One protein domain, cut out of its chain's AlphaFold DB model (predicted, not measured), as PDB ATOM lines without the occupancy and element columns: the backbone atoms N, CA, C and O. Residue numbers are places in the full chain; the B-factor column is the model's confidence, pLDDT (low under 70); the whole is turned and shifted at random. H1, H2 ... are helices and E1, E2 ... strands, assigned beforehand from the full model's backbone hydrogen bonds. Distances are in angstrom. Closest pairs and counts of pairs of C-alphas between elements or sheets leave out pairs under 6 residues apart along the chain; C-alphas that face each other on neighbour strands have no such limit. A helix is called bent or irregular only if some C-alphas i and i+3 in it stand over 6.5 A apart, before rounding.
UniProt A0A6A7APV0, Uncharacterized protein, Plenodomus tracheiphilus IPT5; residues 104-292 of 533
ATOM      1  N   LEU A 104     458.002 452.028 336.866       82.19
ATOM      2  CA  LEU A 104     458.024 451.186 335.669       82.19
ATOM      3  C   LEU A 104     458.676 451.922 334.497       82.19
ATOM      4  O   LEU A 104     459.553 451.369 333.840       82.19
ATOM      5  N   LEU A 105     458.237 453.150 334.217       82.56
ATOM      6  CA  LEU A 105     458.795 453.944 333.131       82.56
ATOM      7  C   LEU A 105     460.279 454.208 333.380       82.56
ATOM      8  O   LEU A 105     461.068 453.922 332.495       82.56
ATOM      9  N   SER A 106     460.665 454.664 334.574       81.56
ATOM     10  CA  SER A 106     462.068 454.899 334.929       81.56
ATOM     11  C   SER A 106     462.924 453.644 334.734       81.56
ATOM     12  O   SER A 106     463.951 453.713 334.069       81.56
ATOM     13  N   GLN A 107     462.465 452.483 335.215       80.56
ATOM     14  CA  GLN A 107     463.158 451.205 335.032       80.56
ATOM     15  C   GLN A 107     463.296 450.833 333.552       80.56
ATOM     16  O   GLN A 107     464.370 450.435 333.109       80.56
ATOM     17  N   VAL A 108     462.222 450.980 332.767       86.19
ATOM     18  CA  VAL A 108     462.255 450.715 331.323       86.19
ATOM     19  C   VAL A 108     463.202 451.679 330.613       86.19
ATOM     20  O   VAL A 108     463.955 451.263 329.734       86.19
ATOM     21  N   GLU A 109     463.176 452.962 330.966       85.44
ATOM     22  CA  GLU A 109     464.044 453.975 330.375       85.44
ATOM     23  C   GLU A 109     465.518 453.660 330.651       85.44
ATOM     24  O   GLU A 109     466.301 453.599 329.698       85.44
ATOM     25  N   GLU A 110     465.874 453.391 331.910       84.75
ATOM     26  CA  GLU A 110     467.222 453.016 332.350       84.75
ATOM     27  C   GLU A 110     467.726 451.751 331.643       84.75
ATOM     28  O   GLU A 110     468.813 451.753 331.060       84.75
ATOM     29  N   GLU A 111     466.920 450.687 331.616       86.62
ATOM     30  CA  GLU A 111     467.298 449.419 330.986       86.62
ATOM     31  C   GLU A 111     467.464 449.548 329.479       86.62
ATOM     32  O   GLU A 111     468.455 449.080 328.920       86.62
ATOM     33  N   VAL A 112     466.546 450.242 328.806       87.88
ATOM     34  CA  VAL A 112     466.662 450.477 327.366       87.88
ATOM     35  C   VAL A 112     467.887 451.330 327.045       87.88
ATOM     36  O   VAL A 112     468.523 451.107 326.018       87.88
ATOM     37  N   VAL A 113     468.229 452.317 327.877       86.00
ATOM     38  CA  VAL A 113     469.452 453.114 327.688       86.00
ATOM     39  C   VAL A 113     470.702 452.247 327.850       86.00
ATOM     40  O   VAL A 113     471.615 452.367 327.037       86.00
ATOM     41  N   ALA A 114     470.733 451.358 328.843       84.31
ATOM     42  CA  ALA A 114     471.883 450.499 329.112       84.31
ATOM     43  C   ALA A 114     472.029 449.330 328.119       84.31
ATOM     44  O   ALA A 114     473.143 448.901 327.817       84.31
ATOM     45  N   HIS A 115     470.913 448.789 327.626       87.06
ATOM     46  CA  HIS A 115     470.879 447.476 326.978       87.06
ATOM     47  C   HIS A 115     470.086 447.422 325.664       87.06
ATOM     48  O   HIS A 115     470.094 446.396 324.987       87.06
ATOM     49  N   GLY A 116     469.385 448.493 325.288       87.94
ATOM     50  CA  GLY A 116     468.540 448.545 324.088       87.94
ATOM     51  C   GLY A 116     467.168 447.872 324.227       87.94
ATOM     52  O   GLY A 116     466.346 447.972 323.317       87.94
ATOM     53  N   LEU A 117     466.890 447.225 325.359       90.75
ATOM     54  CA  LEU A 117     465.616 446.580 325.683       90.75
ATOM     55  C   LEU A 117     465.368 446.628 327.198       90.75
ATOM     56  O   LEU A 117     466.295 446.914 327.949       90.75
ATOM     57  N   ALA A 118     464.142 446.339 327.631       89.25
ATOM     58  CA  ALA A 118     463.770 446.129 329.033       89.25
ATOM     59  C   ALA A 118     463.115 444.754 329.208       89.25
ATOM     60  O   ALA A 118     462.358 444.319 328.336       89.25
ATOM     61  N   VAL A 119     463.391 444.079 330.326       87.50
ATOM     62  CA  VAL A 119     462.822 442.754 330.637       87.50
ATOM     63  C   VAL A 119     462.082 442.809 331.964       87.50
ATOM     64  O   VAL A 119     462.649 443.154 333.007       87.50
ATOM     65  N   ILE A 120     460.808 442.417 331.929       86.12
ATOM     66  CA  ILE A 120     459.951 442.314 333.110       86.12
ATOM     67  C   ILE A 120     459.315 440.922 333.153       86.12
ATOM     68  O   ILE A 120     458.763 440.466 332.149       86.12
ATOM     69  N   PRO A 121     459.374 440.221 334.295       84.69
ATOM     70  CA  PRO A 121     458.641 438.975 334.485       84.69
ATOM     71  C   PRO A 121     457.139 439.182 334.256       84.69
ATOM     72  O   PRO A 121     456.549 440.115 334.805       84.69
ATOM     73  N   MET A 122     456.492 438.303 333.487       85.25
ATOM     74  CA  MET A 122     455.040 438.399 333.274       85.25
ATOM     75  C   MET A 122     454.255 438.274 334.583       85.25
ATOM     76  O   MET A 122     453.168 438.825 334.695       85.25
ATOM     77  N   GLU A 123     454.814 437.616 335.599       80.81
ATOM     78  CA  GLU A 123     454.226 437.525 336.936       80.81
ATOM     79  C   GLU A 123     454.097 438.897 337.621       80.81
ATOM     80  O   GLU A 123     453.221 439.093 338.458       80.81
ATOM     81  N   GLU A 124     454.952 439.865 337.289       78.94
ATOM     82  CA  GLU A 124     454.847 441.226 337.825       78.94
ATOM     83  C   GLU A 124     453.691 441.994 337.173       78.94
ATOM     84  O   GLU A 124     452.937 442.687 337.857       78.94
ATOM     85  N   ILE A 125     453.507 441.807 335.865       82.94
ATOM     86  CA  ILE A 125     452.372 442.353 335.108       82.94
ATOM     87  C   ILE A 125     451.067 441.675 335.545       82.94
ATOM     88  O   ILE A 125     450.046 442.338 335.702       82.94
ATOM     89  N   ASP A 126     451.094 440.373 335.819       79.50
ATOM     90  CA  ASP A 126     449.939 439.643 336.337       79.50
ATOM     91  C   ASP A 126     449.498 440.162 337.713       79.50
ATOM     92  O   ASP A 126     448.317 440.415 337.935       79.50
ATOM     93  N   ARG A 127     450.444 440.471 338.611       76.44
ATOM     94  CA  ARG A 127     450.127 441.124 339.893       76.44
ATOM     95  C   ARG A 127     449.439 442.480 339.719       76.44
ATOM     96  O   ARG A 127     448.613 442.831 340.558       76.44
ATOM     97  N   LEU A 128     449.740 443.239 338.660       76.75
ATOM     98  CA  LEU A 128     448.979 444.449 338.315       76.75
ATOM     99  C   LEU A 128     447.542 444.094 337.918       76.75
ATOM    100  O   LEU A 128     446.602 444.711 338.414       76.75
ATOM    101  N   VAL A 129     447.366 443.081 337.061       75.19
ATOM    102  CA  VAL A 129     446.039 442.590 336.650       75.19
ATOM    103  C   VAL A 129     445.219 442.163 337.868       75.19
ATOM    104  O   VAL A 129     444.108 442.647 338.066       75.19
ATOM    105  N   VAL A 130     445.772 441.315 338.729       73.06
ATOM    106  CA  VAL A 130     445.079 440.817 339.921       73.06
ATOM    107  C   VAL A 130     444.837 441.942 340.934       73.06
ATOM    108  O   VAL A 130     443.705 442.137 341.378       73.06
ATOM    109  N   GLY A 131     445.878 442.710 341.269       68.50
ATOM    110  CA  GLY A 131     445.863 443.679 342.367       68.50
ATOM    111  C   GLY A 131     445.126 444.990 342.081       68.50
ATOM    112  O   GLY A 131     444.596 445.597 343.013       68.50
ATOM    113  N   VAL A 132     445.060 445.426 340.817       70.56
ATOM    114  CA  VAL A 132     444.335 446.646 340.406       70.56
ATOM    115  C   VAL A 132     443.004 446.305 339.728       70.56
ATOM    116  O   VAL A 132     442.012 446.993 339.946       70.56
ATOM    117  N   PHE A 133     442.902 445.203 338.972       68.75
ATOM    118  CA  PHE A 133     441.692 444.899 338.184       68.75
ATOM    119  C   PHE A 133     440.745 443.852 338.781       68.75
ATOM    120  O   PHE A 133     439.737 443.561 338.129       68.75
ATOM    121  N   HIS A 134     441.022 443.333 339.991       59.94
ATOM    122  CA  HIS A 134     440.168 442.447 340.808       59.94
ATOM    123  C   HIS A 134     439.069 441.721 340.022       59.94
ATOM    124  O   HIS A 134     437.934 442.194 339.964       59.94
ATOM    125  N   GLY A 135     439.390 440.573 339.419       53.91
ATOM    126  CA  GLY A 135     438.457 439.511 339.007       53.91
ATOM    127  C   GLY A 135     437.247 439.829 338.103       53.91
ATOM    128  O   GLY A 135     436.582 438.888 337.681       53.91
ATOM    129  N   ARG A 136     436.902 441.086 337.791       46.97
ATOM    130  CA  ARG A 136     435.624 441.433 337.131       46.97
ATOM    131  C   ARG A 136     435.695 442.517 336.062       46.97
ATOM    132  O   ARG A 136     434.697 442.721 335.383       46.97
ATOM    133  N   ASN A 137     436.840 443.160 335.828       56.09
ATOM    134  CA  ASN A 137     436.921 444.275 334.876       56.09
ATOM    135  C   ASN A 137     437.985 444.071 333.787       56.09
ATOM    136  O   ASN A 137     438.862 444.912 333.592       56.09
ATOM    137  N   ARG A 138     437.838 442.997 332.996       57.00
ATOM    138  CA  ARG A 138     438.617 442.714 331.766       57.00
ATOM    139  C   ARG A 138     438.536 443.804 330.671       57.00
ATOM    140  O   ARG A 138     439.046 443.568 329.587       57.00
ATOM    141  N   GLY A 139     437.894 444.952 330.919       63.62
ATOM    142  CA  GLY A 139     437.735 446.063 329.968       63.62
ATOM    143  C   GLY A 139     438.518 447.339 330.301       63.62
ATOM    144  O   GLY A 139     438.413 448.316 329.565       63.62
ATOM    145  N   ARG A 140     439.290 447.370 331.396       74.75
ATOM    146  CA  ARG A 140     440.015 448.580 331.835       74.75
ATOM    147  C   ARG A 140     441.464 448.673 331.335       74.75
ATOM    148  O   ARG A 140     442.195 449.584 331.714       74.75
ATOM    149  N   GLN A 141     441.908 447.793 330.434       78.94
ATOM    150  CA  GLN A 141     443.251 447.906 329.844       78.94
ATOM    151  C   GLN A 141     443.399 449.192 329.013       78.94
ATOM    152  O   GLN A 141     444.489 449.762 328.937       78.94
ATOM    153  N   GLN A 142     442.298 449.697 328.438       82.25
ATOM    154  CA  GLN A 142     442.282 451.005 327.777       82.25
ATOM    155  C   GLN A 142     442.565 452.154 328.751       82.25
ATOM    156  O   GLN A 142     443.199 453.134 328.351       82.25
ATOM    157  N   ASP A 143     442.179 452.027 330.022       84.38
ATOM    158  CA  ASP A 143     442.465 453.034 331.043       84.38
ATOM    159  C   ASP A 143     443.956 453.062 331.378       84.38
ATOM    160  O   ASP A 143     444.542 454.143 331.402       84.38
ATOM    161  N   ILE A 144     444.619 451.901 331.496       83.62
ATOM    162  CA  ILE A 144     446.091 451.845 331.609       83.62
ATOM    163  C   ILE A 144     446.748 452.446 330.381       83.62
ATOM    164  O   ILE A 144     447.666 453.256 330.498       83.62
ATOM    165  N   LYS A 145     446.282 452.081 329.186       87.31
ATOM    166  CA  LYS A 145     446.823 452.625 327.943       87.31
ATOM    167  C   LYS A 145     446.730 454.148 327.929       87.31
ATOM    168  O   LYS A 145     447.676 454.827 327.531       87.31
ATOM    169  N   LYS A 146     445.593 454.698 328.363       89.25
ATOM    170  CA  LYS A 146     445.352 456.139 328.489       89.25
ATOM    171  C   LYS A 146     446.246 456.762 329.563       89.25
ATOM    172  O   LYS A 146     446.841 457.806 329.295       89.25
ATOM    173  N   TYR A 147     446.387 456.112 330.716       88.75
ATOM    174  CA  TYR A 147     447.267 456.523 331.805       88.75
ATOM    175  C   TYR A 147     448.727 456.590 331.344       88.75
ATOM    176  O   TYR A 147     449.317 457.667 331.361       88.75
ATOM    177  N   LEU A 148     449.283 455.493 330.819       87.69
ATOM    178  CA  LEU A 148     450.664 455.430 330.335       87.69
ATOM    179  C   LEU A 148     450.915 456.433 329.208       87.69
ATOM    180  O   LEU A 148     451.938 457.109 329.205       87.69
ATOM    181  N   ARG A 149     449.962 456.618 328.283       88.56
ATOM    182  CA  ARG A 149     450.046 457.689 327.274       88.56
ATOM    183  C   ARG A 149     450.104 459.074 327.912       88.56
ATOM    184  O   ARG A 149     450.838 459.922 327.419       88.56
ATOM    185  N   SER A 150     449.312 459.327 328.952       87.62
ATOM    186  CA  SER A 150     449.320 460.602 329.675       87.62
ATOM    187  C   SER A 150     450.645 460.828 330.405       87.62
ATOM    188  O   SER A 150     451.173 461.934 330.333       87.62
ATOM    189  N   VAL A 151     451.189 459.804 331.067       84.25
ATOM    190  CA  VAL A 151     452.498 459.862 331.736       84.25
ATOM    191  C   VAL A 151     453.604 460.118 330.713       84.25
ATOM    192  O   VAL A 151     454.334 461.096 330.828       84.25
ATOM    193  N   LEU A 152     453.662 459.323 329.643       84.94
ATOM    194  CA  LEU A 152     454.678 459.464 328.601       84.94
ATOM    195  C   LEU A 152     454.621 460.813 327.895       84.94
ATOM    196  O   LEU A 152     455.666 461.370 327.605       84.94
ATOM    197  N   LYS A 153     453.430 461.363 327.621       85.19
ATOM    198  CA  LYS A 153     453.291 462.695 326.999       85.19
ATOM    199  C   LYS A 153     453.932 463.815 327.823       85.19
ATOM    200  O   LYS A 153     454.182 464.881 327.271       85.19
ATOM    201  N   ARG A 154     454.131 463.596 329.124       77.62
ATOM    202  CA  ARG A 154     454.797 464.537 330.033       77.62
ATOM    203  C   ARG A 154     456.303 464.288 330.124       77.62
ATOM    204  O   ARG A 154     457.013 465.189 330.545       77.62
ATOM    205  N   SER A 155     456.772 463.102 329.732       73.94
ATOM    206  CA  SER A 155     458.196 462.772 329.661       73.94
ATOM    207  C   SER A 155     458.812 463.359 328.390       73.94
ATOM    208  O   SER A 155     458.246 463.265 327.296       73.94
ATOM    209  N   GLU A 156     460.016 463.918 328.513       74.44
ATOM    210  CA  GLU A 156     460.832 464.357 327.372       74.44
ATOM    211  C   GLU A 156     461.139 463.191 326.413       74.44
ATOM    212  O   GLU A 156     461.320 463.377 325.206       74.44
ATOM    213  N   SER A 157     461.083 461.964 326.930       73.88
ATOM    214  CA  SER A 157     461.329 460.729 326.200       73.88
ATOM    215  C   SER A 157     460.122 460.203 325.410       73.88
ATOM    216  O   SER A 157     460.217 459.140 324.791       73.88
ATOM    217  N   TYR A 158     458.993 460.929 325.362       78.75
ATOM    218  CA  TYR A 158     457.749 460.493 324.700       78.75
ATOM    219  C   TYR A 158     457.967 459.864 323.317       78.75
ATOM    220  O   TYR A 158     457.410 458.811 323.003       78.75
ATOM    221  N   LYS A 159     458.782 460.508 322.469       82.62
ATOM    222  CA  LYS A 159     459.015 460.056 321.088       82.62
ATOM    223  C   LYS A 159     459.722 458.702 321.027       82.62
ATOM    224  O   LYS A 159     459.437 457.932 320.111       82.62
ATOM    225  N   LYS A 160     460.619 458.435 321.980       84.56
ATOM    226  CA  LYS A 160     461.416 457.207 322.058       84.56
ATOM    227  C   LYS A 160     460.570 456.019 322.519       84.56
ATOM    228  O   LYS A 160     460.755 454.931 321.996       84.56
ATOM    229  N   TYR A 161     459.608 456.255 323.413       88.31
ATOM    230  CA  TYR A 161     458.820 455.203 324.073       88.31
ATOM    231  C   TYR A 161     457.328 455.205 323.696       88.31
ATOM    232  O   TYR A 161     456.473 454.739 324.447       88.31
ATOM    233  N   LYS A 162     456.970 455.762 322.533       89.00
ATOM    234  CA  LYS A 162     455.568 455.977 322.108       89.00
ATOM    235  C   LYS A 162     454.733 454.692 321.975       89.00
ATOM    236  O   LYS A 162     453.505 454.745 322.024       89.00
ATOM    237  N   ASP A 163     455.398 453.569 321.749       89.81
ATOM    238  CA  ASP A 163     454.855 452.223 321.572       89.81
ATOM    239  C   ASP A 163     454.673 451.471 322.898       89.81
ATOM    240  O   ASP A 163     453.834 450.569 322.965       89.81
ATOM    241  N   LEU A 164     455.362 451.898 323.965       90.50
ATOM    242  CA  LEU A 164     455.291 451.315 325.306       90.50
ATOM    243  C   LEU A 164     453.847 451.080 325.785       90.50
ATOM    244  O   LEU A 164     453.551 449.960 326.194       90.50
ATOM    245  N   PRO A 165     452.897 452.038 325.679       90.25
ATOM    246  CA  PRO A 165     451.533 451.801 326.143       90.25
ATOM    247  C   PRO A 165     450.820 450.706 325.355       90.25
ATOM    248  O   PRO A 165     450.003 449.994 325.916       90.25
ATOM    249  N   ALA A 166     451.084 450.585 324.051       88.94
ATOM    250  CA  ALA A 166     450.442 449.564 323.231       88.94
ATOM    251  C   ALA A 166     451.003 448.170 323.546       88.94
ATOM    252  O   ALA A 166     450.219 447.250 323.757       88.94
ATOM    253  N   GLN A 167     452.330 448.043 323.641       90.25
ATOM    254  CA  GLN A 167     452.983 446.777 323.984       90.25
ATOM    255  C   GLN A 167     452.648 446.323 325.413       90.25
ATOM    256  O   GLN A 167     452.369 445.150 325.641       90.25
ATOM    257  N   PHE A 168     452.623 447.247 326.378       89.50
ATOM    258  CA  PHE A 168     452.271 446.925 327.764       89.50
ATOM    259  C   PHE A 168     450.793 446.531 327.905       89.50
ATOM    260  O   PHE A 168     450.468 445.575 328.603       89.50
ATOM    261  N   THR A 169     449.883 447.209 327.195       87.25
ATOM    262  CA  THR A 169     448.466 446.814 327.151       87.25
ATOM    263  C   THR A 169     448.267 445.413 326.575       87.25
ATOM    264  O   THR A 169     447.492 444.651 327.147       87.25
ATOM    265  N   LEU A 170     448.991 445.042 325.515       85.75
ATOM    266  CA  LEU A 170     448.936 443.678 324.978       85.75
ATOM    267  C   LEU A 170     449.389 442.643 326.021       85.75
ATOM    268  O   LEU A 170     448.766 441.593 326.169       85.75
ATOM    269  N   ALA A 171     450.431 442.955 326.795       86.38
ATOM    270  CA  ALA A 171     450.885 442.070 327.862       86.38
ATOM    271  C   ALA A 171     449.815 441.855 328.945       86.38
ATOM    272  O   ALA A 171     449.572 440.722 329.359       86.38
ATOM    273  N   LEU A 172     449.107 442.919 329.333       84.38
ATOM    274  CA  LEU A 172     447.985 442.837 330.275       84.38
ATOM    275  C   LEU A 172     446.827 441.982 329.745       84.38
ATOM    276  O   LEU A 172     446.231 441.210 330.500       84.38
ATOM    277  N   GLU A 173     446.496 442.112 328.459       82.38
ATOM    278  CA  GLU A 173     445.467 441.298 327.804       82.38
ATOM    279  C   GLU A 173     445.834 439.809 327.839       82.38
ATOM    280  O   GLU A 173     444.982 438.975 328.151       82.38
ATOM    281  N   MET A 174     447.109 439.481 327.616       80.00
ATOM    282  CA  MET A 174     447.600 438.104 327.680       80.00
ATOM    283  C   MET A 174     447.616 437.534 329.104       80.00
ATOM    284  O   MET A 174     447.204 436.390 329.277       80.00
ATOM    285  N   CYS A 175     448.010 438.312 330.122       77.94
ATOM    286  CA  CYS A 175     447.872 437.907 331.534       77.94
ATOM    287  C   CYS A 175     446.409 437.641 331.915       77.94
ATOM    288  O   CYS A 175     446.110 436.735 332.680       77.94
ATOM    289  N   SER A 176     445.476 438.411 331.352       72.12
ATOM    290  CA  SER A 176     444.048 438.297 331.668       72.12
ATOM    291  C   SER A 176     443.357 437.088 331.011       72.12
ATOM    292  O   SER A 176     442.184 436.822 331.308       72.12
ATOM    293  N   GLY A 177     444.029 436.396 330.085       67.75
ATOM    294  CA  GLY A 177     443.495 435.283 329.300       67.75
ATOM    295  C   GLY A 177     443.624 433.908 329.981       67.75
ATOM    296  O   GLY A 177     444.359 433.754 330.948       67.75
ATOM    297  N   PRO A 178     442.933 432.869 329.473       57.41
ATOM    298  CA  PRO A 178     443.010 431.501 330.005       57.41
ATOM    299  C   PRO A 178     444.345 430.785 329.711       57.41
ATOM    300  O   PRO A 178     444.531 429.650 330.130       57.41
ATOM    301  N   THR A 179     445.253 431.419 328.964       59.22
ATOM    302  CA  THR A 179     446.520 430.855 328.466       59.22
ATOM    303  C   THR A 179     447.744 431.356 329.239       59.22
ATOM    304  O   THR A 179     448.846 431.432 328.684       59.22
ATOM    305  N   TRP A 180     447.560 431.735 330.507       64.25
ATOM    306  CA  TRP A 180     448.674 432.096 331.378       64.25
ATOM    307  C   TRP A 180     449.597 430.885 331.572       64.25
ATOM    308  O   TRP A 180     449.157 429.804 331.954       64.25
ATOM    309  N   GLU A 181     450.880 431.074 331.269       67.62
ATOM    310  CA  GLU A 181     451.930 430.076 331.460       67.62
ATOM    311  C   GLU A 181     453.048 430.705 332.287       67.62
ATOM    312  O   GLU A 181     453.483 431.826 332.000       67.62
ATOM    313  N   GLU A 182     453.544 429.960 333.273       67.62
ATOM    314  CA  GLU A 182     454.731 430.343 334.033       67.62
ATOM    315  C   GLU A 182     455.954 430.500 333.109       67.62
ATOM    316  O   GLU A 182     456.072 429.841 332.072       67.62
ATOM    317  N   ASN A 183     456.895 431.365 333.506       76.88
ATOM    318  CA  ASN A 183     458.188 431.563 332.832       76.88
ATOM    319  C   ASN A 183     458.130 432.279 331.475       76.88
ATOM    320  O   ASN A 183     458.980 432.081 330.597       76.88
ATOM    321  N   ARG A 184     457.151 433.171 331.317       85.69
ATOM    322  CA  ARG A 184     457.143 434.164 330.242       85.69
ATOM    323  C   ARG A 184     457.745 435.485 330.710       85.69
ATOM    324  O   ARG A 184     457.544 435.924 331.841       85.69
ATOM    325  N   LEU A 185     458.459 436.132 329.803       87.81
ATOM    326  CA  LEU A 185     458.979 437.480 329.952       87.81
ATOM    327  C   LEU A 185     458.178 438.428 329.077       87.81
ATOM    328  O   LEU A 185     457.858 438.108 327.928       87.81
ATOM    329  N   TRP A 186     457.919 439.612 329.609       91.25
ATOM    330  CA  TRP A 186     457.651 440.775 328.794       91.25
ATOM    331  C   TRP A 186     458.980 441.436 328.439       91.25
ATOM    332  O   TRP A 186     459.761 441.803 329.317       91.25
ATOM    333  N   VAL A 187     459.244 441.551 327.144       90.50
ATOM    334  CA  VAL A 187     460.437 442.175 326.583       90.50
ATOM    335  C   VAL A 187     459.993 443.400 325.813       90.50
ATOM    336  O   VAL A 187     459.335 443.293 324.779       90.50
ATOM    337  N   TYR A 188     460.353 444.571 326.314       91.19
ATOM    338  CA  TYR A 188     460.103 445.818 325.620       91.19
ATOM    339  C   TYR A 188     461.332 446.222 324.811       91.19
ATOM    340  O   TYR A 188     462.424 446.394 325.352       91.19
ATOM    341  N   THR A 189     461.142 446.417 323.508       89.69
ATOM    342  CA  THR A 189     462.155 446.974 322.609       89.69
ATOM    343  C   THR A 189     461.534 448.155 321.865       89.69
ATOM    344  O   THR A 189     460.512 447.962 321.193       89.69
ATOM    345  N   PRO A 190     462.118 449.365 321.949       88.31
ATOM    346  CA  PRO A 190     461.590 450.525 321.244       88.31
ATOM    347  C   PRO A 190     461.502 450.291 319.735       88.31
ATOM    348  O   PRO A 190     462.487 449.933 319.090       88.31
ATOM    349  N   GLY A 191     460.326 450.532 319.164       85.94
ATOM    350  CA  GLY A 191     460.070 450.393 317.733       85.94
ATOM    351  C   GLY A 191     459.846 448.956 317.260       85.94
ATOM    352  O   GLY A 191     459.665 448.759 316.060       85.94
ATOM    353  N   ALA A 192     459.846 447.969 318.160       84.94
ATOM    354  CA  ALA A 192     459.482 446.601 317.816       84.94
ATOM    355  C   ALA A 192     457.959 446.428 317.691       84.94
ATOM    356  O   ALA A 192     457.171 447.135 318.327       84.94
ATOM    357  N   ASP A 193     457.548 445.447 316.887       80.62
ATOM    358  CA  ASP A 193     456.144 445.054 316.773       80.62
ATOM    359  C   ASP A 193     455.630 444.456 318.088       80.62
ATOM    360  O   ASP A 193     456.333 443.705 318.771       80.62
ATOM    361  N   SER A 194     454.371 444.743 318.424       73.25
ATOM    362  CA  SER A 194     453.741 444.285 319.669       73.25
ATOM    363  C   SER A 194     453.723 442.765 319.813       73.25
ATOM    364  O   SER A 194     453.909 442.251 320.909       73.25
ATOM    365  N   ASP A 195     453.623 442.029 318.709       70.75
ATOM    366  CA  ASP A 195     453.562 440.560 318.711       70.75
ATOM    367  C   ASP A 195     454.881 439.913 319.172       70.75
ATOM    368  O   ASP A 195     454.980 438.702 319.378       70.75
ATOM    369  N   ARG A 196     455.929 440.727 319.343       75.06
ATOM    370  CA  ARG A 196     457.256 440.316 319.782       75.06
ATOM    371  C   ARG A 196     457.563 440.662 321.239       75.06
ATOM    372  O   ARG A 196     458.645 440.311 321.700       75.06
ATOM    373  N   CYS A 197     456.639 441.285 321.973       84.06
ATOM    374  CA  CYS A 197     456.922 441.729 323.336       84.06
ATOM    375  C   CYS A 197     456.756 440.638 324.401       84.06
ATOM    376  O   CYS A 197     457.071 440.883 325.557       84.06
ATOM    377  N   ILE A 198     456.259 439.445 324.058       86.12
ATOM    378  CA  ILE A 198     456.163 438.317 324.995       86.12
ATOM    379  C   ILE A 198     457.030 437.161 324.508       86.12
ATOM    380  O   ILE A 198     457.019 436.783 323.331       86.12
ATOM    381  N   ARG A 199     457.825 436.621 325.431       87.62
ATOM    382  CA  ARG A 199     458.843 435.607 325.161       87.62
ATOM    383  C   ARG A 199     458.741 434.494 326.185       87.62
ATOM    384  O   ARG A 199     458.763 434.748 327.384       87.62
ATOM    385  N   LYS A 200     458.608 433.258 325.712       87.81
ATOM    386  CA  LYS A 200     458.690 432.076 326.567       87.81
ATOM    387  C   LYS A 200     460.157 431.716 326.733       87.81
ATOM    388  O   LYS A 200     460.853 431.584 325.730       87.81
ATOM    389  N   LEU A 201     460.615 431.582 327.973       88.12
ATOM    390  CA  LEU A 201     461.978 431.135 328.221       88.12
ATOM    391  C   LEU A 201     462.123 429.645 327.861       88.12
ATOM    392  O   LEU A 201     461.207 428.864 328.141       88.12
ATOM    393  N   PRO A 202     463.241 429.236 327.239       89.62
ATOM    394  CA  PRO A 202     463.499 427.836 326.930       89.62
ATOM    395  C   PRO A 202     463.689 426.991 328.207       89.62
ATOM    396  O   PRO A 202     464.206 427.505 329.204       89.62
ATOM    397  N   PRO A 203     463.376 425.678 328.163       89.25
ATOM    398  CA  PRO A 203     463.578 424.752 329.285       89.25
ATOM    399  C   PRO A 203     464.995 424.772 329.864       89.25
ATOM    400  O   PRO A 203     465.166 424.759 331.077       89.25
ATOM    401  N   ALA A 204     466.004 424.951 329.003       88.31
ATOM    402  CA  ALA A 204     467.409 425.082 329.393       88.31
ATOM    403  C   ALA A 204     467.700 426.251 330.362       88.31
ATOM    404  O   ALA A 204     468.758 426.279 330.983       88.31
ATOM    405  N   ILE A 205     466.790 427.224 330.470       86.81
ATOM    406  CA  ILE A 205     466.843 428.312 331.454       86.81
ATOM    407  C   ILE A 205     465.892 428.019 332.613       86.81
ATOM    408  O   ILE A 205     466.247 428.235 333.767       86.81
ATOM    409  N   THR A 206     464.673 427.558 332.328       86.31
ATOM    410  CA  THR A 206     463.624 427.459 333.349       86.31
ATOM    411  C   THR A 206     463.785 426.262 334.274       86.31
ATOM    412  O   THR A 206     463.516 426.406 335.459       86.31
ATOM    413  N   GLU A 207     464.219 425.102 333.774       86.25
ATOM    414  CA  GLU A 207     464.359 423.883 334.586       86.25
ATOM    415  C   GLU A 207     465.438 424.039 335.671       86.25
ATOM    416  O   GLU A 207     465.086 423.895 336.844       86.25
ATOM    417  N   PRO A 208     466.681 424.481 335.365       83.25
ATOM    418  CA  PRO A 208     467.707 424.651 336.400       83.25
ATOM    419  C   PRO A 208     467.333 425.703 337.454       83.25
ATOM    420  O   PRO A 208     467.735 425.628 338.613       83.25
ATOM    421  N   VAL A 209     466.549 426.711 337.063       79.56
ATOM    422  CA  VAL A 209     466.101 427.773 337.973       79.56
ATOM    423  C   VAL A 209     464.945 427.307 338.848       79.56
ATOM    424  O   VAL A 209     464.880 427.692 340.011       79.56
ATOM    425  N   SER A 210     464.051 426.465 338.337       81.50
ATOM    426  CA  SER A 210     463.037 425.810 339.168       81.50
ATOM    427  C   SER A 210     463.684 424.888 340.201       81.50
ATOM    428  O   SER A 210     463.345 424.991 341.375       81.50
ATOM    429  N   GLU A 211     464.671 424.080 339.802       79.88
ATOM    430  CA  GLU A 211     465.449 423.234 340.721       79.88
ATOM    431  C   GLU A 211     466.128 424.066 341.819       79.88
ATOM    432  O   GLU A 211     466.026 423.743 343.003       79.88
ATOM    433  N   LEU A 212     466.740 425.200 341.447       75.88
ATOM    434  CA  LEU A 212     467.291 426.161 342.402       75.88
ATOM    435  C   LEU A 212     466.229 426.629 343.408       75.88
ATOM    436  O   LEU A 212     466.465 426.616 344.614       75.88
ATOM    437  N   LEU A 213     465.060 427.059 342.924       74.25
ATOM    438  CA  LEU A 213     463.980 427.569 343.773       74.25
ATOM    439  C   LEU A 213     463.408 426.498 344.711       74.25
ATOM    440  O   LEU A 213     463.014 426.838 345.824       74.25
ATOM    441  N   GLU A 214     463.372 425.233 344.292       77.31
ATOM    442  CA  GLU A 214     462.942 424.103 345.125       77.31
ATOM    443  C   GLU A 214     463.974 423.718 346.197       77.31
ATOM    444  O   GLU A 214     463.602 423.220 347.264       77.31
ATOM    445  N   ALA A 215     465.262 423.967 345.947       71.62
ATOM    446  CA  ALA A 215     466.334 423.732 346.913       71.62
ATOM    447  C   ALA A 215     466.395 424.815 348.010       71.62
ATOM    448  O   ALA A 215     466.699 424.510 349.166       71.62
ATOM    449  N   LEU A 216     466.050 426.072 347.695       68.06
ATOM    450  CA  LEU A 216     466.170 427.209 348.625       68.06
ATOM    451  C   LEU A 216     465.444 427.028 349.980       68.06
ATOM    452  O   LEU A 216     466.044 427.342 351.007       68.06
ATOM    453  N   PRO A 217     464.201 426.509 350.062       62.28
ATOM    454  CA  PRO A 217     463.532 426.287 351.346       62.28
ATOM    455  C   PRO A 217     464.203 425.221 352.223       62.28
ATOM    456  O   PRO A 217     464.083 425.279 353.442       62.28
ATOM    457  N   LYS A 218     464.919 424.255 351.631       63.75
ATOM    458  CA  LYS A 218     465.651 423.216 352.382       63.75
ATOM    459  C   LYS A 218     466.920 423.769 353.032       63.75
ATOM    460  O   LYS A 218     467.396 423.223 354.023       63.75
ATOM    461  N   CYS A 219     467.416 424.890 352.517       54.69
ATOM    462  CA  CYS A 219     468.637 425.544 352.965       54.69
ATOM    463  C   CYS A 219     468.473 426.343 354.272       54.69
ATOM    464  O   CYS A 219     469.471 426.671 354.903       54.69
ATOM    465  N   SER A 220     467.249 426.633 354.735       51.81
ATOM    466  CA  SER A 220     467.026 427.470 355.929       51.81
ATOM    467  C   SER A 220     467.383 426.803 357.269       51.81
ATOM    468  O   SER A 220     467.297 427.456 358.306       51.81
ATOM    469  N   ASN A 221     467.744 425.515 357.268       49.56
ATOM    470  CA  ASN A 221     468.039 424.714 358.467       49.56
ATOM    471  C   ASN A 221     469.441 424.071 358.442       49.56
ATOM    472  O   ASN A 221     469.713 423.175 359.242       49.56
ATOM    473  N   VAL A 222     470.307 424.474 357.511       48.09
ATOM    474  CA  VAL A 222     471.570 423.788 357.213       48.09
ATOM    475  C   VAL A 222     472.750 424.737 357.447       48.09
ATOM    476  O   VAL A 222     472.656 425.925 357.159       48.09
ATOM    477  N   ASP A 223     473.846 424.216 358.004       51.34
ATOM    478  CA  ASP A 223     475.098 424.951 358.242       51.34
ATOM    479  C   ASP A 223     475.663 425.493 356.906       51.34
ATOM    480  O   ASP A 223     475.611 424.787 355.894       51.34
ATOM    481  N   ASP A 224     476.238 426.706 356.882       51.41
ATOM    482  CA  ASP A 224     476.658 427.434 355.654       51.41
ATOM    483  C   ASP A 224     477.523 426.591 354.691       51.41
ATOM    484  O   ASP A 224     477.579 426.835 353.485       51.41
ATOM    485  N   LYS A 225     478.223 425.581 355.220       50.97
ATOM    486  CA  LYS A 225     479.106 424.681 354.464       50.97
ATOM    487  C   LYS A 225     478.382 423.606 353.656       50.97
ATOM    488  O   LYS A 225     478.955 423.119 352.683       50.97
ATOM    489  N   ASP A 226     477.169 423.226 354.039       51.22
ATOM    490  CA  ASP A 226     476.376 422.215 353.331       51.22
ATOM    491  C   ASP A 226     475.395 422.847 352.329       51.22
ATOM    492  O   ASP A 226     474.965 422.174 351.392       51.22
ATOM    493  N   LEU A 227     475.158 424.163 352.432       51.19
ATOM    494  CA  LEU A 227     474.405 424.967 351.460       51.19
ATOM    495  C   LEU A 227     474.931 424.765 350.026       51.19
ATOM    496  O   LEU A 227     474.172 424.531 349.094       51.19
ATOM    497  N   TYR A 228     476.256 424.767 349.854       54.59
ATOM    498  CA  TYR A 228     476.913 424.642 348.548       54.59
ATOM    499  C   TYR A 228     476.798 423.251 347.904       54.59
ATOM    500  O   TYR A 228     477.162 423.103 346.740       54.59
ATOM    501  N   LYS A 229     476.330 422.228 348.633       56.75
ATOM    502  CA  LYS A 229     476.164 420.867 348.095       56.75
ATOM    503  C   LYS A 229     474.790 420.624 347.475       56.75
ATOM    504  O   LYS A 229     474.680 419.741 346.632       56.75
ATOM    505  N   GLU A 230     473.765 421.370 347.895       56.28
ATOM    506  CA  GLU A 230     472.392 421.237 347.376       56.28
ATOM    507  C   GLU A 230     472.048 422.258 346.282       56.28
ATOM    508  O   GLU A 230     471.003 422.155 345.641       56.28
ATOM    509  N   LEU A 231     472.916 423.244 346.054       62.19
ATOM    510  CA  LEU A 231     472.717 424.264 345.030       62.19
ATOM    511  C   LEU A 231     473.171 423.749 343.653       62.19
ATOM    512  O   LEU A 231     474.091 422.930 343.586       62.19
ATOM    513  N   PRO A 232     472.550 424.221 342.552       61.94
ATOM    514  CA  PRO A 232     472.952 423.843 341.203       61.94
ATOM    515  C   PRO A 232     474.447 424.084 341.003       61.94
ATOM    516  O   PRO A 232     474.970 425.125 341.412       61.94
ATOM    517  N   ASP A 233     475.131 423.136 340.364       66.56
ATOM    518  CA  ASP A 233     476.559 423.283 340.121       66.56
ATOM    519  C   ASP A 233     476.848 424.480 339.190       66.56
ATOM    520  O   ASP A 233     476.020 424.920 338.384       66.56
ATOM    521  N   GLU A 234     478.059 425.030 339.303       67.88
ATOM    522  CA  GLU A 234     478.527 426.160 338.489       67.88
ATOM    523  C   GLU A 234     478.328 425.901 336.982       67.88
ATOM    524  O   GLU A 234     478.002 426.802 336.208       67.88
ATOM    525  N   LYS A 235     478.434 424.633 336.574       71.56
ATOM    526  CA  LYS A 235     478.262 424.169 335.198       71.56
ATOM    527  C   LYS A 235     476.816 424.288 334.702       71.56
ATOM    528  O   LYS A 235     476.609 424.676 333.551       71.56
ATOM    529  N   SER A 236     475.828 423.986 335.541       71.19
ATOM    530  CA  SER A 236     474.402 424.138 335.231       71.19
ATOM    531  C   SER A 236     474.052 425.606 335.015       71.19
ATOM    532  O   SER A 236     473.375 425.963 334.050       71.19
ATOM    533  N   MET A 237     474.609 426.486 335.844       78.62
ATOM    534  CA  MET A 237     474.388 427.927 335.745       78.62
ATOM    535  C   MET A 237     475.141 428.580 334.583       78.62
ATOM    536  O   MET A 237     474.619 429.510 333.967       78.62
ATOM    537  N   GLU A 238     476.304 428.057 334.195       81.81
ATOM    538  CA  GLU A 238     476.959 428.437 332.938       81.81
ATOM    539  C   GLU A 238     476.110 428.035 331.717       81.81
ATOM    540  O   GLU A 238     475.998 428.785 330.741       81.81
ATOM    541  N   GLY A 239     475.421 426.890 331.798       86.06
ATOM    542  CA  GLY A 239     474.395 426.483 330.836       86.06
ATOM    543  C   GLY A 239     473.257 427.501 330.722       86.06
ATOM    544  O   GLY A 239     472.930 427.933 329.613       86.06
ATOM    545  N   VAL A 240     472.721 427.955 331.862       87.00
ATOM    546  CA  VAL A 240     471.678 428.995 331.924       87.00
ATOM    547  C   VAL A 240     472.167 430.311 331.314       87.00
ATOM    548  O   VAL A 240     471.467 430.892 330.487       87.00
ATOM    549  N   LYS A 241     473.382 430.772 331.650       87.88
ATOM    550  CA  LYS A 241     473.977 431.993 331.069       87.88
ATOM    551  C   LYS A 241     474.102 431.898 329.554       87.88
ATOM    552  O   LYS A 241     473.757 432.842 328.840       87.88
ATOM    553  N   LYS A 242     474.586 430.760 329.049       89.62
ATOM    554  CA  LYS A 242     474.746 430.530 327.611       89.62
ATOM    555  C   LYS A 242     473.399 430.517 326.894       89.62
ATOM    556  O   LYS A 242     473.276 431.148 325.847       89.62
ATOM    557  N   ALA A 243     472.397 429.845 327.462       90.69
ATOM    558  CA  ALA A 243     471.044 429.833 326.919       90.69
ATOM    559  C   ALA A 243     470.415 431.238 326.939       90.69
ATOM    560  O   ALA A 243     469.851 431.669 325.941       90.69
ATOM    561  N   TRP A 244     470.596 432.000 328.020       91.25
ATOM    562  CA  TRP A 244     470.110 433.379 328.137       91.25
ATOM    563  C   TRP A 244     470.722 434.316 327.087       91.25
ATOM    564  O   TRP A 244     470.007 435.070 326.428       91.25
ATOM    565  N   LYS A 245     472.041 434.230 326.875       90.88
ATOM    566  CA  LYS A 245     472.736 434.984 325.818       90.88
ATOM    567  C   LYS A 245     472.280 434.570 324.418       90.88
ATOM    568  O   LYS A 245     472.204 435.423 323.539       90.88
ATOM    569  N   ALA A 246     471.963 433.289 324.206       92.12
ATOM    570  CA  ALA A 246     471.463 432.794 322.922       92.12
ATOM    571  C   ALA A 246     470.088 433.380 322.553       92.12
ATOM    572  O   ALA A 246     469.820 433.589 321.373       92.12
ATOM    573  N   GLU A 247     469.266 433.727 323.547       89.50
ATOM    574  CA  GLU A 247     468.009 434.464 323.354       89.50
ATOM    575  C   GLU A 247     468.220 435.965 323.054       89.50
ATOM    576  O   GLU A 247     467.265 436.691 322.776       89.50
ATOM    577  N   GLY A 248     469.467 436.449 323.084       88.38
ATOM    578  CA  GLY A 248     469.822 437.842 322.803       88.38
ATOM    579  C   GLY A 248     469.698 438.781 324.003       88.38
ATOM    580  O   GLY A 248     469.721 440.000 323.825       88.38
ATOM    581  N   TYR A 249     469.571 438.249 325.221       89.38
ATOM    582  CA  TYR A 249     469.431 439.059 326.428       89.38
ATOM    583  C   TYR A 249     470.786 439.314 327.117       89.38
ATOM    584  O   TYR A 249     471.609 438.398 327.233       89.38
ATOM    585  N   PRO A 250     471.028 440.531 327.640       87.38
ATOM    586  CA  PRO A 250     472.210 440.824 328.447       87.38
ATOM    587  C   PRO A 250     472.252 439.994 329.736       87.38
ATOM    588  O   PRO A 250     471.224 439.753 330.371       87.38
ATOM    589  N   GLU A 251     473.453 439.619 330.177       83.88
ATOM    590  CA  GLU A 251     473.660 438.847 331.414       83.88
ATOM    591  C   GLU A 251     473.208 439.604 332.677       83.88
ATOM    592  O   GLU A 251     472.671 439.000 333.607       83.88
ATOM    593  N   SER A 252     473.310 440.938 332.688       81.19
ATOM    594  CA  SER A 252     472.777 441.793 333.763       81.19
ATOM    595  C   SER A 252     471.274 441.574 334.000       81.19
ATOM    596  O   SER A 252     470.809 441.590 335.143       81.19
ATOM    597  N   MET A 253     470.510 441.295 332.941       85.50
ATOM    598  CA  MET A 253     469.073 441.036 333.031       85.50
ATOM    599  C   MET A 253     468.747 439.634 333.540       85.50
ATOM    600  O   MET A 253     467.737 439.471 334.226       85.50
ATOM    601  N   LEU A 254     469.613 438.642 333.286       85.44
ATOM    602  CA  LEU A 254     469.485 437.313 333.892       85.44
ATOM    603  C   LEU A 254     469.533 437.439 335.411       85.44
ATOM    604  O   LEU A 254     468.678 436.900 336.108       85.44
ATOM    605  N   ARG A 255     470.491 438.218 335.927       79.81
ATOM    606  CA  ARG A 255     470.606 438.485 337.363       79.81
ATOM    607  C   ARG A 255     469.345 439.143 337.917       79.81
ATOM    608  O   ARG A 255     468.852 438.703 338.952       79.81
ATOM    609  N   LYS A 256     468.812 440.174 337.249       79.56
ATOM    610  CA  LYS A 256     467.563 440.837 337.665       79.56
ATOM    611  C   LYS A 256     466.404 439.837 337.739       79.56
ATOM    612  O   LYS A 256     465.704 439.786 338.748       79.56
ATOM    613  N   TRP A 257     466.225 439.028 336.697       83.69
ATOM    614  CA  TRP A 257     465.158 438.033 336.637       83.69
ATOM    615  C   TRP A 257     465.317 436.939 337.705       83.69
ATOM    616  O   TRP A 257     464.346 436.617 338.389       83.69
ATOM    617  N   LEU A 258     466.535 436.431 337.921       78.75
ATOM    618  CA  LEU A 258     466.827 435.471 338.988       78.75
ATOM    619  C   LEU A 258     466.540 436.067 340.367       78.75
ATOM    620  O   LEU A 258     465.814 435.445 341.134       78.75
ATOM    621  N   ARG A 259     467.016 437.290 340.653       75.94
ATOM    622  CA  ARG A 259     466.706 438.014 341.902       75.94
ATOM    623  C   ARG A 259     465.201 438.138 342.109       75.94
ATOM    624  O   ARG A 259     464.726 437.910 343.216       75.94
ATOM    625  N   TYR A 260     464.447 438.471 341.061       76.06
ATOM    626  CA  TYR A 260     462.990 438.519 341.149       76.06
ATOM    627  C   TYR A 260     462.408 437.148 341.511       76.06
ATOM    628  O   TYR A 260     461.616 437.047 342.444       76.06
ATOM    629  N   LYS A 261     462.810 436.085 340.808       75.25
ATOM    630  CA  LYS A 261     462.296 434.727 341.025       75.25
ATOM    631  C   LYS A 261     462.627 434.181 342.416       75.25
ATOM    632  O   LYS A 261     461.794 433.479 342.980       75.25
ATOM    633  N   THR A 262     463.786 434.522 342.975       69.69
ATOM    634  CA  THR A 262     464.264 434.009 344.265       69.69
ATOM    635  C   THR A 262     463.826 434.883 345.441       69.69
ATOM    636  O   THR A 262     463.132 434.400 346.333       69.69
ATOM    637  N   ILE A 263     464.142 436.182 345.439       62.59
ATOM    638  CA  ILE A 263     463.922 437.079 346.588       62.59
ATOM    639  C   ILE A 263     462.430 437.343 346.817       62.59
ATOM    640  O   ILE A 263     462.000 437.420 347.965       62.59
ATOM    641  N   HIS A 264     461.609 437.436 345.762       61.38
ATOM    642  CA  HIS A 264     460.161 437.580 345.965       61.38
ATOM    643  C   HIS A 264     459.480 436.292 346.433       61.38
ATOM    644  O   HIS A 264     458.408 436.386 347.025       61.38
ATOM    645  N   ARG A 265     460.044 435.108 346.153       59.59
ATOM    646  CA  ARG A 265     459.470 433.822 346.589       59.59
ATOM    647  C   ARG A 265     459.971 433.394 347.969       59.59
ATOM    648  O   ARG A 265     459.233 432.734 348.688       59.59
ATOM    649  N   ALA A 266     461.184 433.793 348.341       58.97
ATOM    650  CA  ALA A 266     461.803 433.445 349.614       58.97
ATOM    651  C   ALA A 266     462.552 434.653 350.221       58.97
ATOM    652  O   ALA A 266     463.782 434.659 350.300       58.97
ATOM    653  N   PRO A 267     461.835 435.705 350.663       58.62
ATOM    654  CA  PRO A 267     462.455 436.929 351.178       58.62
ATOM    655  C   PRO A 267     463.310 436.724 352.441       58.62
ATOM    656  O   PRO A 267     464.119 437.590 352.770       58.62
ATOM    657  N   TRP A 268     463.148 435.601 353.149       58.34
ATOM    658  CA  TRP A 268     463.890 435.267 354.370       58.34
ATOM    659  C   TRP A 268     465.296 434.695 354.131       58.34
ATOM    660  O   TRP A 268     466.063 434.655 355.081       58.34
ATOM    661  N   VAL A 269     465.644 434.293 352.901       57.97
ATOM    662  CA  VAL A 269     466.998 433.825 352.515       57.97
ATOM    663  C   VAL A 269     467.719 434.845 351.624       57.97
ATOM    664  O   VAL A 269     468.497 434.494 350.739       57.97
ATOM    665  N   ARG A 270     467.382 436.134 351.758       63.91
ATOM    666  CA  ARG A 270     467.840 437.183 350.835       63.91
ATOM    667  C   ARG A 270     469.364 437.288 350.775       63.91
ATOM    668  O   ARG A 270     469.898 437.416 349.677       63.91
ATOM    669  N   ASP A 271     470.043 437.264 351.916       60.34
ATOM    670  CA  ASP A 271     471.492 437.484 351.981       60.34
ATOM    671  C   ASP A 271     472.261 436.254 351.462       60.34
ATOM    672  O   ASP A 271     473.262 436.389 350.751       60.34
ATOM    673  N   GLU A 272     471.736 435.056 351.716       63.91
ATOM    674  CA  GLU A 272     472.229 433.774 351.216       63.91
ATOM    675  C   GLU A 272     472.034 433.668 349.699       63.91
ATOM    676  O   GLU A 272     472.959 433.312 348.969       63.91
ATOM    677  N   VAL A 273     470.860 434.065 349.196       64.25
ATOM    678  CA  VAL A 273     470.550 434.126 347.761       64.25
ATOM    679  C   VAL A 273     471.422 435.154 347.048       64.25
ATOM    680  O   VAL A 273     471.917 434.877 345.962       64.25
ATOM    681  N   GLU A 274     471.637 436.339 347.622       67.50
ATOM    682  CA  GLU A 274     472.541 437.337 347.036       67.50
ATOM    683  C   GLU A 274     473.978 436.823 346.989       67.50
ATOM    684  O   GLU A 274     474.650 436.962 345.966       67.50
ATOM    685  N   THR A 275     474.449 436.189 348.063       66.88
ATOM    686  CA  THR A 275     475.786 435.582 348.119       66.88
ATOM    687  C   THR A 275     475.932 434.492 347.063       66.88
ATOM    688  O   THR A 275     476.911 434.482 346.312       66.88
ATOM    689  N   LEU A 276     474.925 433.629 346.933       66.38
ATOM    690  CA  LEU A 276     474.874 432.586 345.922       66.38
ATOM    691  C   LEU A 276     474.882 433.162 344.504       66.38
ATOM    692  O   LEU A 276     475.704 432.760 343.685       66.38
ATOM    693  N   LEU A 277     474.000 434.119 344.207       68.25
ATOM    694  CA  LEU A 277     473.920 434.753 342.891       68.25
ATOM    695  C   LEU A 277     475.230 435.457 342.535       68.25
ATOM    696  O   LEU A 277     475.656 435.387 341.389       68.25
ATOM    697  N   ASN A 278     475.899 436.093 343.500       69.38
ATOM    698  CA  ASN A 278     477.206 436.712 343.277       69.38
ATOM    699  C   ASN A 278     478.301 435.669 343.001       69.38
ATOM    700  O   ASN A 278     479.126 435.880 342.115       69.38
ATOM    701  N   THR A 279     478.278 434.546 343.724       65.56
ATOM    702  CA  THR A 279     479.255 433.451 343.587       65.56
ATOM    703  C   THR A 279     479.078 432.690 342.275       65.56
ATOM    704  O   THR A 279     480.053 432.333 341.634       65.56
ATOM    705  N   ILE A 280     477.837 432.464 341.848       63.91
ATOM    706  CA  ILE A 280     477.509 431.698 340.641       63.91
ATOM    707  C   ILE A 280     477.610 432.559 339.374       63.91
ATOM    708  O   ILE A 280     478.013 432.095 338.303       63.91
ATOM    709  N   LEU A 281     477.209 433.831 339.453       64.25
ATOM    710  CA  LEU A 281     477.189 434.697 338.278       64.25
ATOM    711  C   LEU A 281     478.548 435.359 337.992       64.25
ATOM    712  O   LEU A 281     478.676 435.968 336.938       64.25
ATOM    713  N   HIS A 282     479.571 435.175 338.843       60.00
ATOM    714  CA  HIS A 282     480.932 435.731 338.683       60.00
ATOM    715  C   HIS A 282     480.954 437.225 338.359       60.00
ATOM    716  O   HIS A 282     481.748 437.706 337.549       60.00
ATOM    717  N   VAL A 283     480.064 437.986 338.991       50.25
ATOM    718  CA  VAL A 283     479.997 439.430 338.774       50.25
ATOM    719  C   VAL A 283     480.992 440.093 339.717       50.25
ATOM    720  O   VAL A 283     480.757 440.182 340.923       50.25
ATOM    721  N   ASN A 284     482.112 440.569 339.169       43.31
ATOM    722  CA  ASN A 284     483.005 441.475 339.887       43.31
ATOM    723  C   ASN A 284     482.172 442.646 340.430       43.31
ATOM    724  O   ASN A 284     481.452 443.299 339.675       43.31
ATOM    725  N   GLN A 285     482.294 442.939 341.726       43.22
ATOM    726  CA  GLN A 285     481.573 444.012 342.438       43.22
ATOM    727  C   GLN A 285     481.831 445.440 341.891       43.22
ATOM    728  O   GLN A 285     481.430 446.422 342.509       43.22
ATOM    729  N   THR A 286     482.525 445.576 340.759       34.97
ATOM    730  CA  THR A 286     482.984 446.831 340.158       34.97
ATOM    731  C   THR A 286     482.052 447.404 339.097       34.97
ATOM    732  O   THR A 286     482.157 448.592 338.804       34.97
ATOM    733  N   GLU A 287     481.137 446.618 338.525       34.94
ATOM    734  CA  GLU A 287     480.053 447.197 337.728       34.94
ATOM    735  C   GLU A 287     479.004 447.711 338.700       34.94
ATOM    736  O   GLU A 287     478.345 446.925 339.379       34.94
ATOM    737  N   SER A 288     478.985 449.043 338.826       33.69
ATOM    738  CA  SER A 288     478.048 449.872 339.582       33.69
ATOM    739  C   SER A 288     476.879 449.069 340.128       33.69
ATOM    740  O   SER A 288     476.055 448.589 339.341       33.69
ATOM    741  N   GLN A 289     476.795 448.963 341.464       31.55
ATOM    742  CA  GLN A 289     475.529 448.652 342.125       31.55
ATOM    743  C   GLN A 289     474.433 449.346 341.310       31.55
ATOM    744  O   GLN A 289     474.588 450.554 341.071       31.55
ATOM    745  N   PRO A 290     473.397 448.624 340.826       32.78
ATOM    746  CA  PRO A 290     472.201 449.289 340.327       32.78
ATOM    747  C   PRO A 290     471.924 450.360 341.359       32.78
ATOM    748  O   PRO A 290     471.935 450.007 342.537       32.78
ATOM    749  N   THR A 291     471.876 451.635 340.963       35.34
ATOM    750  CA  THR A 291     471.672 452.743 341.893       35.34
ATOM    751  C   THR A 291     470.524 452.342 342.785       35.34
ATOM    752  O   THR A 291     469.370 452.338 342.354       35.34
ATOM    753  N   ASP A 292     470.895 451.901 343.985       35.41
ATOM    754  CA  ASP A 292     470.065 451.178 344.928       35.41
ATOM    755  C   ASP A 292     469.205 452.248 345.599       35.41
ATOM    756  O   ASP A 292     469.287 452.520 346.796       35.41
TER     757      ASP A 292
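AT A GLANCE: This is residues 104 to 292 of the 533 residues of an uncharacterized protein of Plenodomus tracheiphilus IPT5 (UniProt A0A6A7APV0). Two lobes stand side by side along the longest axis: a small three-stranded sheet, E1 E2 E3, with H1, H2 and H4 on one face of it in two layers, H2 beside the strands, and H3 packed on H4; and a cluster of five mostly crossed helices, H5 to H9. H8 reaches across to graze the sheet, while H3 and H6 lie toward opposite ends. The printed part has 189 residues, with named elements in the order H1 E1 H2 H3 H4 E2 E3 H5 H6 H7 H8 H9; the sheet, E1 E2 E3, is antiparallel and the class is mostly helix. The whole is compact, with a radius of gyration of the C-alphas of 18.0 A and spans of 53 by 39 by 29 A.

HOW THE PARTS SIT: E2, residues 184 to 188, is the inner strand between E1, residues 118 to 121, and E3, residues 198 to 200. Within hydrogen-bond range are N 118 and O 188 of E1 and E2, 2.9 A, and N 185 and O 199 of the hairpin E2 and E3, 2.8 A. H1, residues 104 to 115, is on the sheet; its closest C-alphas to E1 are Glu 111 and Ala 118, 5.2 A. H2, residues 122 to 133, is on the sheet at a height of 9.4 A, over none of the strands. H4, residues 164 to 175, is on it too and touches H2 with residues 171 to 175 alone, about perpendicular at 85 degrees; the closest C-alphas are Asp 126 and Cys 175, 5.5 A. H3, residues 141 to 154, forms a hairpin with H4 at a shallow tilt of 24 degrees, closest at C-alphas 145 and 165, 5.1 A. H8, residues 251 to 263, only grazes the sheet with residues 253 to 261. H9, residues 267 to 281, forms a hairpin with H8 at a shallow tilt of 25 degrees, closest at C-alphas 263 and 270, 5.8 A. H7, residues 234 to 246, touches H5, residues 203 to 221, at a steep tilt of 38 degrees, closest at C-alphas 240 and 205, 4.9 A. H6, residues 224 to 230, only just touches H5, with 3 pairs of C-alphas within 8 A. O i to N i+4 pairs are within hydrogen-bond range throughout H1, H2, H4, H7 and H8, but 9 of 10 in H3, 9 of 15 in H5, 9 of 11 in H9 and 0 of 3 in H6, which has 2 of 4 O i to N i+3 pairs.

IN THESE COORDINATES: H1 begins at C-alpha 104 (458.024, 451.186, 335.669) and H9 ends at C-alpha 281 (477.189, 434.697, 338.278). H5 is 29.5 A long, H3 20.2 A and H9 19.7 A. H9 is irregular, with C-alphas 268 and 271 8.3 A apart, and H5 only just, with 218 and 221 6.7 A apart.

THE WHOLE: The farthest C-alphas, Lys 153 and Asp 223, are 53.6 A apart. The printed part has no cut and no long link. Mean pLDDT of the printed part is 74.5; residues 216 to 234 and 262 to 292 are among those under 70.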